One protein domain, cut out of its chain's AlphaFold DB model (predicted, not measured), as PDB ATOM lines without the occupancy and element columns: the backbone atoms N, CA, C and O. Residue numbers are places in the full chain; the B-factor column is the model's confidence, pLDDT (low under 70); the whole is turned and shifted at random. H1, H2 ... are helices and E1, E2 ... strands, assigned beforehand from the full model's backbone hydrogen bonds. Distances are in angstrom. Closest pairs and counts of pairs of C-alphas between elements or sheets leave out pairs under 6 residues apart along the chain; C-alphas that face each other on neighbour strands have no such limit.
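What this domain is: This is residues 2 to 68 of the 68 residues of a protein of Acidobacteria bacterium 13_1_20CM_4_57_11 (UniProt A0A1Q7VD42). A small, compact body has a long tail that sticks out from it: two parallel strands, E1 and E2, lie side by side, H2 packs over them, and H1 is set crosswise to H2. The tail, residues 52 to 68, stands free; the whole spans 53 A along its longest axis, and the body without the tail spans 30 A along its own. The printed part has 67 residues with two named helices and two named strands, in the order H1, E1, H2, E2; the sheet has the order E1, E2 and is parallel, and the class is mixed, helices and strands. The whole is only just loose, close to extended, with a radius of gyration of the C-alphas of 16.1 A and spans of 53 by 22 by 16 A.

How they stand to each other: H1, residues 2 to 11, is joined by a tight link of 5 residues to E1, residues 17 to 22. After one residue, again a tight link, comes H2, residues 24 to 35. H1 and H2 only just touch, with 3 pairs of C-alphas within 8 A; the closest are those of Val 2 and Met 32, 6.0 A apart. H2 touches H1 with residues 28 to 32 alone. Their lines stand about perpendicular, at 78 degrees. The closest C-alphas of E1 and H2 are those of Gly 21 and Gly 29, 5.4 A apart. A tight link of 4 residues leads from H2 to E2, residues 40 to 46. The closest C-alphas of H2 and E2 are those of Gly 26 and Ile 45, 5.0 A apart. E1 and E2 are parallel neighbours, with 12 degrees between their directions. Among their backbone pairs within hydrogen-bond range are N 41 and O 17 at 2.8 A and N 21 and O 44 at 2.9 A. E1, H2 and E2 form a strand-helix-strand unit, two parallel neighbour strands with a helix between them along the chain, and its crossover is right-handed. H1 and E2 are apart. In H1 and H2 every O i to N i+4 pair is within hydrogen-bond range.

Where its parts are: H1 begins at C-alpha 2, (2.903, -10.082, 24.776), and is 14.5 A long from first to last C-alpha. E1 is 16.0 A long, and H2 is 16.5 A long. E2 is also 16.5 A long and ends at C-alpha 46, (3.559, -0.270, 10.741).

The domain as a whole: The C-alphas of Gly 13 and Phe 68, the two farthest apart, are 54.5 A from each other. Without residues 52 to 68 the body has 50 residues, spans 30 by 18 by 16 A and has a radius of gyration of 10.2 A. Residues 47 to 68 hold no named element. The printed part has no cut. The mean pLDDT of the printed part is 84.0, and residues 52 to 68 are under 70.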
ATOM      1  N   VAL A   2       3.375  -9.030  25.717       95.06
ATOM      2  CA  VAL A   2       2.903 -10.082  24.776       95.06
ATOM      3  C   VAL A   2       1.955 -11.075  25.457       95.06
ATOM      4  O   VAL A   2       0.815 -11.233  25.035       95.06
ATOM      5  N   ASN A   3       2.373 -11.652  26.588       96.75
ATOM      6  CA  ASN A   3       1.529 -12.579  27.350       96.75
ATOM      7  C   ASN A   3       0.242 -11.939  27.890       96.75
ATOM      8  O   ASN A   3      -0.721 -12.652  28.143       96.75
ATOM      9  N   ASP A   4       0.196 -10.616  28.054       97.56
ATOM     10  CA  ASP A   4      -1.019  -9.926  28.496       97.56
ATOM     11  C   ASP A   4      -2.055  -9.883  27.367       97.56
ATOM     12  O   ASP A   4      -3.239 -10.101  27.614       97.56
ATOM     13  N   VAL A   5      -1.610  -9.714  26.115       96.75
ATOM     14  CA  VAL A   5      -2.475  -9.842  24.930       96.75
ATOM     15  C   VAL A   5      -3.018 -11.266  24.814       96.75
ATOM     16  O   VAL A   5      -4.215 -11.444  24.615       96.75
ATOM     17  N   VAL A   6      -2.168 -12.281  24.999       97.94
ATOM     18  CA  VAL A   6      -2.586 -13.696  24.958       97.94
ATOM     19  C   VAL A   6      -3.613 -14.005  26.048       97.94
ATOM     20  O   VAL A   6      -4.670 -14.557  25.754       97.94
ATOM     21  N   ARG A   7      -3.360 -13.572  27.291       98.31
ATOM     22  CA  ARG A   7      -4.299 -13.739  28.414       98.31
ATOM     23  C   ARG A   7      -5.631 -13.042  28.163       98.31
ATOM     24  O   ARG A   7      -6.676 -13.589  28.503       98.31
ATOM     25  N   LEU A   8      -5.608 -11.855  27.560       98.06
ATOM     26  CA  LEU A   8      -6.829 -11.154  27.175       98.06
ATOM     27  C   LEU A   8      -7.592 -11.926  26.093       98.06
ATOM     28  O   LEU A   8      -8.805 -12.087  26.196       98.06
ATOM     29  N   MET A   9      -6.897 -12.438  25.077       98.12
ATOM     30  CA  MET A   9      -7.511 -13.278  24.049       98.12
ATOM     31  C   MET A   9      -8.153 -14.529  24.656       98.12
ATOM     32  O   MET A   9      -9.279 -14.852  24.292       98.12
ATOM     33  N   ASP A  10      -7.484 -15.194  25.601       98.50
ATOM     34  CA  ASP A  10      -8.039 -16.349  26.319       98.50
ATOM     35  C   ASP A  10      -9.297 -15.972  27.104       98.50
ATOM     36  O   ASP A  10     -10.321 -16.642  26.980       98.50
ATOM     37  N   HIS A  11      -9.245 -14.866  27.854       98.50
ATOM     38  CA  HIS A  11     -10.387 -14.354  28.611       98.50
ATOM     39  C   HIS A  11     -11.595 -14.044  27.712       98.50
ATOM     40  O   HIS A  11     -12.733 -14.292  28.099       98.50
ATOM     41  N   LEU A  12     -11.348 -13.550  26.497       98.50
ATOM     42  CA  LEU A  12     -12.377 -13.251  25.497       98.50
ATOM     43  C   LEU A  12     -12.776 -14.464  24.634       98.50
ATOM     44  O   LEU A  12     -13.624 -14.330  23.753       98.50
ATOM     45  N   GLY A  13     -12.164 -15.637  24.829       98.44
ATOM     46  CA  GLY A  13     -12.421 -16.830  24.013       98.44
ATOM     47  C   GLY A  13     -11.883 -16.752  22.575       98.44
ATOM     48  O   GLY A  13     -12.284 -17.535  21.709       98.44
ATOM     49  N   ILE A  14     -10.964 -15.828  22.292       98.56
ATOM     50  CA  ILE A  14     -10.374 -15.615  20.969       98.56
ATOM     51  C   ILE A  14      -9.175 -16.553  20.784       98.56
ATOM     52  O   ILE A  14      -8.071 -16.322  21.283       98.56
ATOM     53  N   LYS A  15      -9.371 -17.617  20.002       98.19
ATOM     54  CA  LYS A  15      -8.300 -18.585  19.705       98.19
ATOM     55  C   LYS A  15      -7.241 -18.020  18.752       98.19
ATOM     56  O   LYS A  15      -6.054 -18.125  19.035       98.19
ATOM     57  N   LYS A  16      -7.669 -17.388  17.655       98.19
ATOM     58  CA  LYS A  16      -6.810 -16.719  16.663       98.19
ATOM     59  C   LYS A  16      -7.388 -15.361  16.284       98.19
ATOM     60  O   LYS A  16      -8.605 -15.244  16.165       98.19
ATOM     61  N   SER A  17      -6.537 -14.374  16.027       97.81
ATOM     62  CA  SER A  17      -6.959 -13.040  15.576       97.81
ATOM     63  C   SER A  17      -6.082 -12.492  14.448       97.81
ATOM     64  O   SER A  17      -5.011 -13.023  14.142       97.81
ATOM     65  N   ILE A  18      -6.567 -11.436  13.793       98.19
ATOM     66  CA  ILE A  18      -5.739 -10.569  12.953       98.19
ATOM     67  C   ILE A  18      -5.167  -9.485  13.865       98.19
ATOM     68  O   ILE A  18      -5.923  -8.842  14.592       98.19
ATOM     69  N   ILE A  19      -3.852  -9.289  13.831       96.50
ATOM     70  CA  ILE A  19      -3.171  -8.281  14.650       96.50
ATOM     71  C   ILE A  19      -2.750  -7.111  13.766       96.50
ATOM     72  O   ILE A  19      -2.068  -7.295  12.761       96.50
ATOM     73  N   ILE A  20      -3.126  -5.898  14.162       96.81
ATOM     74  CA  ILE A  20      -2.664  -4.659  13.534       96.81
ATOM     75  C   ILE A  20      -1.863  -3.896  14.583       96.81
ATOM     76  O   ILE A  20      -2.409  -3.468  15.598       96.81
ATOM     77  N   GLY A  21      -0.556  -3.773  14.367       95.38
ATOM     78  CA  GLY A  21       0.364  -3.136  15.302       95.38
ATOM     79  C   GLY A  21       0.994  -1.882  14.709       95.38
ATOM     80  O   GLY A  21       1.617  -1.952  13.651       95.38
ATOM     81  N   TYR A  22       0.890  -0.752  15.413       95.50
ATOM     82  CA  TYR A  22       1.560   0.502  15.055       95.50
ATOM     83  C   TYR A  22       2.493   0.985  16.170       95.50
ATOM     84  O   TYR A  22       2.146   0.876  17.348       95.50
ATOM     85  N   SER A  23       3.664   1.530  15.821       92.50
ATOM     86  CA  SER A  23       4.653   2.029  16.792       92.50
ATOM     87  C   SER A  23       5.055   0.933  17.795       92.50
ATOM     88  O   SER A  23       5.417  -0.174  17.386       92.50
ATOM     89  N   MET A  24       4.928   1.174  19.102       91.56
ATOM     90  CA  MET A  24       5.117   0.154  20.139       91.56
ATOM     91  C   MET A  24       4.256  -1.095  19.885       91.56
ATOM     92  O   MET A  24       4.729  -2.218  20.059       91.56
ATOM     93  N   GLY A  25       3.018  -0.915  19.416       93.38
ATOM     94  CA  GLY A  25       2.119  -2.011  19.053       93.38
ATOM     95  C   GLY A  25       2.643  -2.853  17.890       93.38
ATOM     96  O   GLY A  25       2.411  -4.059  17.859       93.38
ATOM     97  N   GLY A  26       3.407  -2.254  16.972       94.25
ATOM     98  CA  GLY A  26       4.088  -2.984  15.905       94.25
ATOM     99  C   GLY A  26       5.186  -3.894  16.454       94.25
ATOM    100  O   GLY A  26       5.266  -5.058  16.069       94.25
ATOM    101  N   SER A  27       5.954  -3.418  17.440       92.44
ATOM    102  CA  SER A  27       6.980  -4.241  18.092       92.44
ATOM    103  C   SER A  27       6.341  -5.401  18.869       92.44
ATOM    104  O   SER A  27       6.777  -6.544  18.734       92.44
ATOM    105  N   ILE A  28       5.261  -5.145  19.622       93.94
ATOM    106  CA  ILE A  28       4.481  -6.200  20.301       93.94
ATOM    107  C   ILE A  28       3.948  -7.219  19.292       93.94
ATOM    108  O   ILE A  28       4.084  -8.418  19.518       93.94
ATOM    109  N   GLY A  29       3.359  -6.750  18.188       94.69
ATOM    110  CA  GLY A  29       2.811  -7.602  17.135       94.69
ATOM    111  C   GLY A  29       3.870  -8.517  16.522       94.69
ATOM    112  O   GLY A  29       3.627  -9.712  16.372       94.69
ATOM    113  N   MET A  30       5.076  -8.001  16.261       93.88
ATOM    114  CA  MET A  30       6.190  -8.835  15.795       93.88
ATOM    115  C   MET A  30       6.644  -9.860  16.835       93.88
ATOM    116  O   MET A  30       6.922 -11.000  16.482       93.88
ATOM    117  N   LYS A  31       6.656  -9.503  18.121       93.50
ATOM    118  CA  LYS A  31       7.007 -10.452  19.185       93.50
ATOM    119  C   LYS A  31       5.931 -11.528  19.399       93.50
ATOM    120  O   LYS A  31       6.257 -12.681  19.655       93.50
ATOM    121  N   MET A  32       4.652 -11.188  19.217       95.31
ATOM    122  CA  MET A  32       3.562 -12.172  19.194       95.31
ATOM    123  C   MET A  32       3.728 -13.174  18.042       95.31
ATOM    124  O   MET A  32       3.526 -14.363  18.259       95.31
ATOM    125  N   LEU A  33       4.135 -12.726  16.845       94.56
ATOM    126  CA  LEU A  33       4.394 -13.618  15.703       94.56
ATOM    127  C   LEU A  33       5.491 -14.651  15.992       94.56
ATOM    128  O   LEU A  33       5.427 -15.754  15.461       94.56
ATOM    129  N   THR A  34       6.485 -14.307  16.815       93.88
ATOM    130  CA  THR A  34       7.579 -15.222  17.173       93.88
ATOM    131  C   THR A  34       7.253 -16.117  18.363       93.88
ATOM    132  O   THR A  34       7.660 -17.274  18.378       93.88
ATOM    133  N   GLU A  35       6.553 -15.595  19.374       96.00
ATOM    134  CA  GLU A  35       6.312 -16.314  20.635       96.00
ATOM    135  C   GLU A  35       5.003 -17.115  20.635       96.00
ATOM    136  O   GLU A  35       4.936 -18.157  21.278       96.00
ATOM    137  N   HIS A  36       3.979 -16.651  19.909       97.44
ATOM    138  CA  HIS A  36       2.630 -17.236  19.881       97.44
ATOM    139  C   HIS A  36       2.045 -17.270  18.451       97.44
ATOM    140  O   HIS A  36       0.956 -16.734  18.207       97.44
ATOM    141  N   PRO A  37       2.746 -17.858  17.456       97.31
ATOM    142  CA  PRO A  37       2.299 -17.866  16.056       97.31
ATOM    143  C   PRO A  37       0.955 -18.584  15.858       97.31
ATOM    144  O   PRO A  37       0.182 -18.251  14.959       97.31
ATOM    145  N   ASP A  38       0.634 -19.544  16.725       98.12
ATOM    146  CA  ASP A  38      -0.640 -20.261  16.754       98.12
ATOM    147  C   ASP A  38      -1.828 -19.362  17.127       98.12
ATOM    148  O   ASP A  38      -2.973 -19.747  16.897       98.12
ATOM    149  N   ARG A  39      -1.580 -18.153  17.638       98.12
ATOM    150  CA  ARG A  39      -2.611 -17.173  18.002       98.12
ATOM    151  C   ARG A  39      -2.883 -16.152  16.899       98.12
ATOM    152  O   ARG A  39      -3.837 -15.382  17.007       98.12
ATOM    153  N   ILE A  40      -2.113 -16.155  15.808       97.88
ATOM    154  CA  ILE A  40      -2.218 -15.148  14.745       97.88
ATOM    155  C   ILE A  40      -2.693 -15.775  13.432       97.88
ATOM    156  O   ILE A  40      -2.177 -16.787  12.964       97.88
ATOM    157  N   ARG A  41      -3.700 -15.153  12.809       98.25
ATOM    158  CA  ARG A  41      -4.158 -15.493  11.452       98.25
ATOM    159  C   ARG A  41      -3.473 -14.651  10.375       98.25
ATOM    160  O   ARG A  41      -3.224 -15.155   9.287       98.25
ATOM    161  N   MET A  42      -3.210 -13.384  10.674       97.81
ATOM    162  CA  MET A  42      -2.522 -12.424   9.809       97.81
ATOM    163  C   MET A  42      -2.020 -11.267  10.678       97.81
ATOM    164  O   MET A  42      -2.644 -10.956  11.696       97.81
ATOM    165  N   ALA A  43      -0.930 -10.620  10.273       96.19
ATOM    166  CA  ALA A  43      -0.425  -9.429  10.939       96.19
ATOM    167  C   ALA A  43      -0.170  -8.292   9.944       96.19
ATOM    168  O   ALA A  43       0.388  -8.519   8.872       96.19
ATOM    169  N   VAL A  44      -0.548  -7.074  10.330       96.62
ATOM    170  CA  VAL A  44      -0.177  -5.827   9.651       96.62
ATOM    171  C   VAL A  44       0.645  -5.002  10.631       96.62
ATOM    172  O   VAL A  44       0.167  -4.664  11.713       96.62
ATOM    173  N   ILE A  45       1.888  -4.696  10.267       95.25
ATOM    174  CA  ILE A  45       2.848  -4.014  11.140       95.25
ATOM    175  C   ILE A  45       3.276  -2.706  10.480       95.25
ATOM    176  O   ILE A  45       3.719  -2.705   9.335       95.25
ATOM    177  N   GLY A  46       3.155  -1.595  11.208       93.69
ATOM    178  CA  GLY A  46       3.559  -0.270  10.741       93.69
ATOM    179  C   GLY A  46       4.310   0.526  11.804       93.69
ATOM    180  O   GLY A  46       4.103   0.347  13.003       93.69
ATOM    181  N   GLY A  47       5.196   1.424  11.369       87.81
ATOM    182  CA  GLY A  47       5.876   2.378  12.256       87.81
ATOM    183  C   GLY A  47       6.718   1.747  13.373       87.81
ATOM    184  O   GLY A  47       6.939   2.392  14.391       87.81
ATOM    185  N   SER A  48       7.155   0.496  13.220       84.06
ATOM    186  CA  SER A  48       7.973  -0.225  14.198       84.06
ATOM    187  C   SER A  48       9.298  -0.649  13.572       84.06
ATOM    188  O   SER A  48       9.327  -1.094  12.428       84.06
ATOM    189  N   LEU A  49      10.380  -0.544  14.347       75.94
ATOM    190  CA  LEU A  49      11.709  -1.063  14.000       75.94
ATOM    191  C   LEU A  49      11.952  -2.478  14.562       75.94
ATOM    192  O   LEU A  49      13.036  -3.033  14.416       75.94
ATOM    193  N   GLY A  50      10.950  -3.061  15.227       72.69
ATOM    194  CA  GLY A  50      11.072  -4.332  15.930       72.69
ATOM    195  C   GLY A  50      11.891  -4.281  17.208       72.69
ATOM    196  O   GLY A  50      12.032  -3.232  17.833       72.69
ATOM    197  N   PHE A  51      12.350  -5.456  17.633       71.62
ATOM    198  CA  PHE A  51      13.211  -5.624  18.797       71.62
ATOM    199  C   PHE A  51      14.536  -6.223  18.340       71.62
ATOM    200  O   PHE A  51      14.564  -7.325  17.795       71.62
ATOM    201  N   THR A  52      15.633  -5.519  18.592       69.94
ATOM    202  CA  THR A  52      16.973  -6.104  18.567       69.94
ATOM    203  C   THR A  52      17.328  -6.567  19.976       69.94
ATOM    204  O   THR A  52      16.774  -6.078  20.967       69.94
ATOM    205  N   LYS A  53      18.237  -7.541  20.097       65.12
ATOM    206  CA  LYS A  53      18.849  -7.809  21.401       65.12
ATOM    207  C   LYS A  53      19.556  -6.537  21.862       65.12
ATOM    208  O   LYS A  53      20.224  -5.875  21.071       65.12
ATOM    209  N   TYR A  54      19.392  -6.207  23.139       65.00
ATOM    210  CA  TYR A  54      20.169  -5.148  23.760       65.00
ATOM    211  C   TYR A  54      21.613  -5.641  23.901       65.00
ATOM    212  O   TYR A  54      21.938  -6.368  24.835       65.00
ATOM    213  N   GLU A  55      22.457  -5.302  22.931       59.59
ATOM    214  CA  GLU A  55      23.907  -5.481  23.001       59.59
ATOM    215  C   GLU A  55      24.493  -4.243  23.695       59.59
ATOM    216  O   GLU A  55      24.319  -3.116  23.218       59.59
ATOM    217  N   SER A  56      25.174  -4.431  24.829       58.50
ATOM    218  CA  SER A  56      25.702  -3.351  25.681       58.50
ATOM    219  C   SER A  56      26.668  -2.386  24.976       58.50
ATOM    220  O   SER A  56      26.922  -1.301  25.492       58.50
ATOM    221  N   GLU A  57      27.185  -2.731  23.794       54.56
ATOM    222  CA  GLU A  57      28.174  -1.925  23.067       54.56
ATOM    223  C   GLU A  57      27.580  -0.833  22.154       54.56
ATOM    224  O   GLU A  57      28.268   0.136  21.827       54.56
ATOM    225  N   HIS A  58      26.295  -0.902  21.787       54.66
ATOM    226  CA  HIS A  58      25.714  -0.014  20.760       54.66
ATOM    227  C   HIS A  58      25.394   1.419  21.231       54.66
ATOM    228  O   HIS A  58      25.047   2.278  20.419       54.66
ATOM    229  N   MET A  59      25.542   1.727  22.525       49.19
ATOM    230  CA  MET A  59      25.244   3.066  23.056       49.19
ATOM    231  C   MET A  59      26.359   4.093  22.786       49.19
ATOM    232  O   MET A  59      26.106   5.295  22.834       49.19
ATOM    233  N   ARG A  60      27.584   3.653  22.460       48.06
ATOM    234  CA  ARG A  60      28.739   4.561  22.345       48.06
ATOM    235  C   ARG A  60      28.792   5.352  21.033       48.06
ATOM    236  O   ARG A  60      29.437   6.391  20.998       48.06
ATOM    237  N   CYS A  61      28.104   4.898  19.982       50.00
ATOM    238  CA  CYS A  61      28.241   5.485  18.644       50.00
ATOM    239  C   CYS A  61      27.117   6.465  18.257       50.00
ATOM    240  O   CYS A  61      27.331   7.331  17.423       50.00
ATOM    241  N   HIS A  62      25.928   6.386  18.865       50.94
ATOM    242  CA  HIS A  62      24.763   7.155  18.389       50.94
ATOM    243  C   HIS A  62      24.487   8.483  19.115       50.94
ATOM    244  O   HIS A  62      23.588   9.211  18.695       50.94
ATOM    245  N   TYR A  63      25.246   8.826  20.164       45.53
ATOM    246  CA  TYR A  63      25.066  10.090  20.901       45.53
ATOM    247  C   TYR A  63      26.115  11.169  20.584       45.53
ATOM    248  O   TYR A  63      25.899  12.326  20.928       45.53
ATOM    249  N   LEU A  64      27.226  10.825  19.921       48.94
ATOM    250  CA  LEU A  64      28.331  11.763  19.658       48.94
ATOM    251  C   LEU A  64      28.324  12.389  18.250       48.94
ATOM    252  O   LEU A  64      29.115  13.288  18.006       48.94
ATOM    253  N   ASP A  65      27.401  11.996  17.365       45.94
ATOM    254  CA  ASP A  65      27.343  12.477  15.968       45.94
ATOM    255  C   ASP A  65      26.214  13.488  15.681       45.94
ATOM    256  O   ASP A  65      25.879  13.756  14.527       45.94
ATOM    257  N   ARG A  66      25.598  14.088  16.711       46.62
ATOM    258  CA  ARG A  66      24.599  15.167  16.539       46.62
ATOM    259  C   ARG A  66      25.109  16.536  16.991       46.62
ATOM    260  O   ARG A  66      24.425  17.241  17.726       46.62
ATOM    261  N   THR A  67      26.286  16.921  16.513       43.22
ATOM    262  CA  THR A  67      26.730  18.323  16.507       43.22
ATOM    263  C   THR A  67      26.965  18.773  15.073       43.22
ATOM    264  O   THR A  67      28.062  18.620  14.546       43.22
ATOM    265  N   PHE A  68      25.909  19.321  14.473       46.16
ATOM    266  CA  PHE A  68      25.967  20.404  13.495       46.16
ATOM    267  C   PHE A  68      24.865  21.399  13.850       46.16
ATOM    268  O   PHE A  68      23.732  20.929  14.111       46.16
TER     269      PHE A  68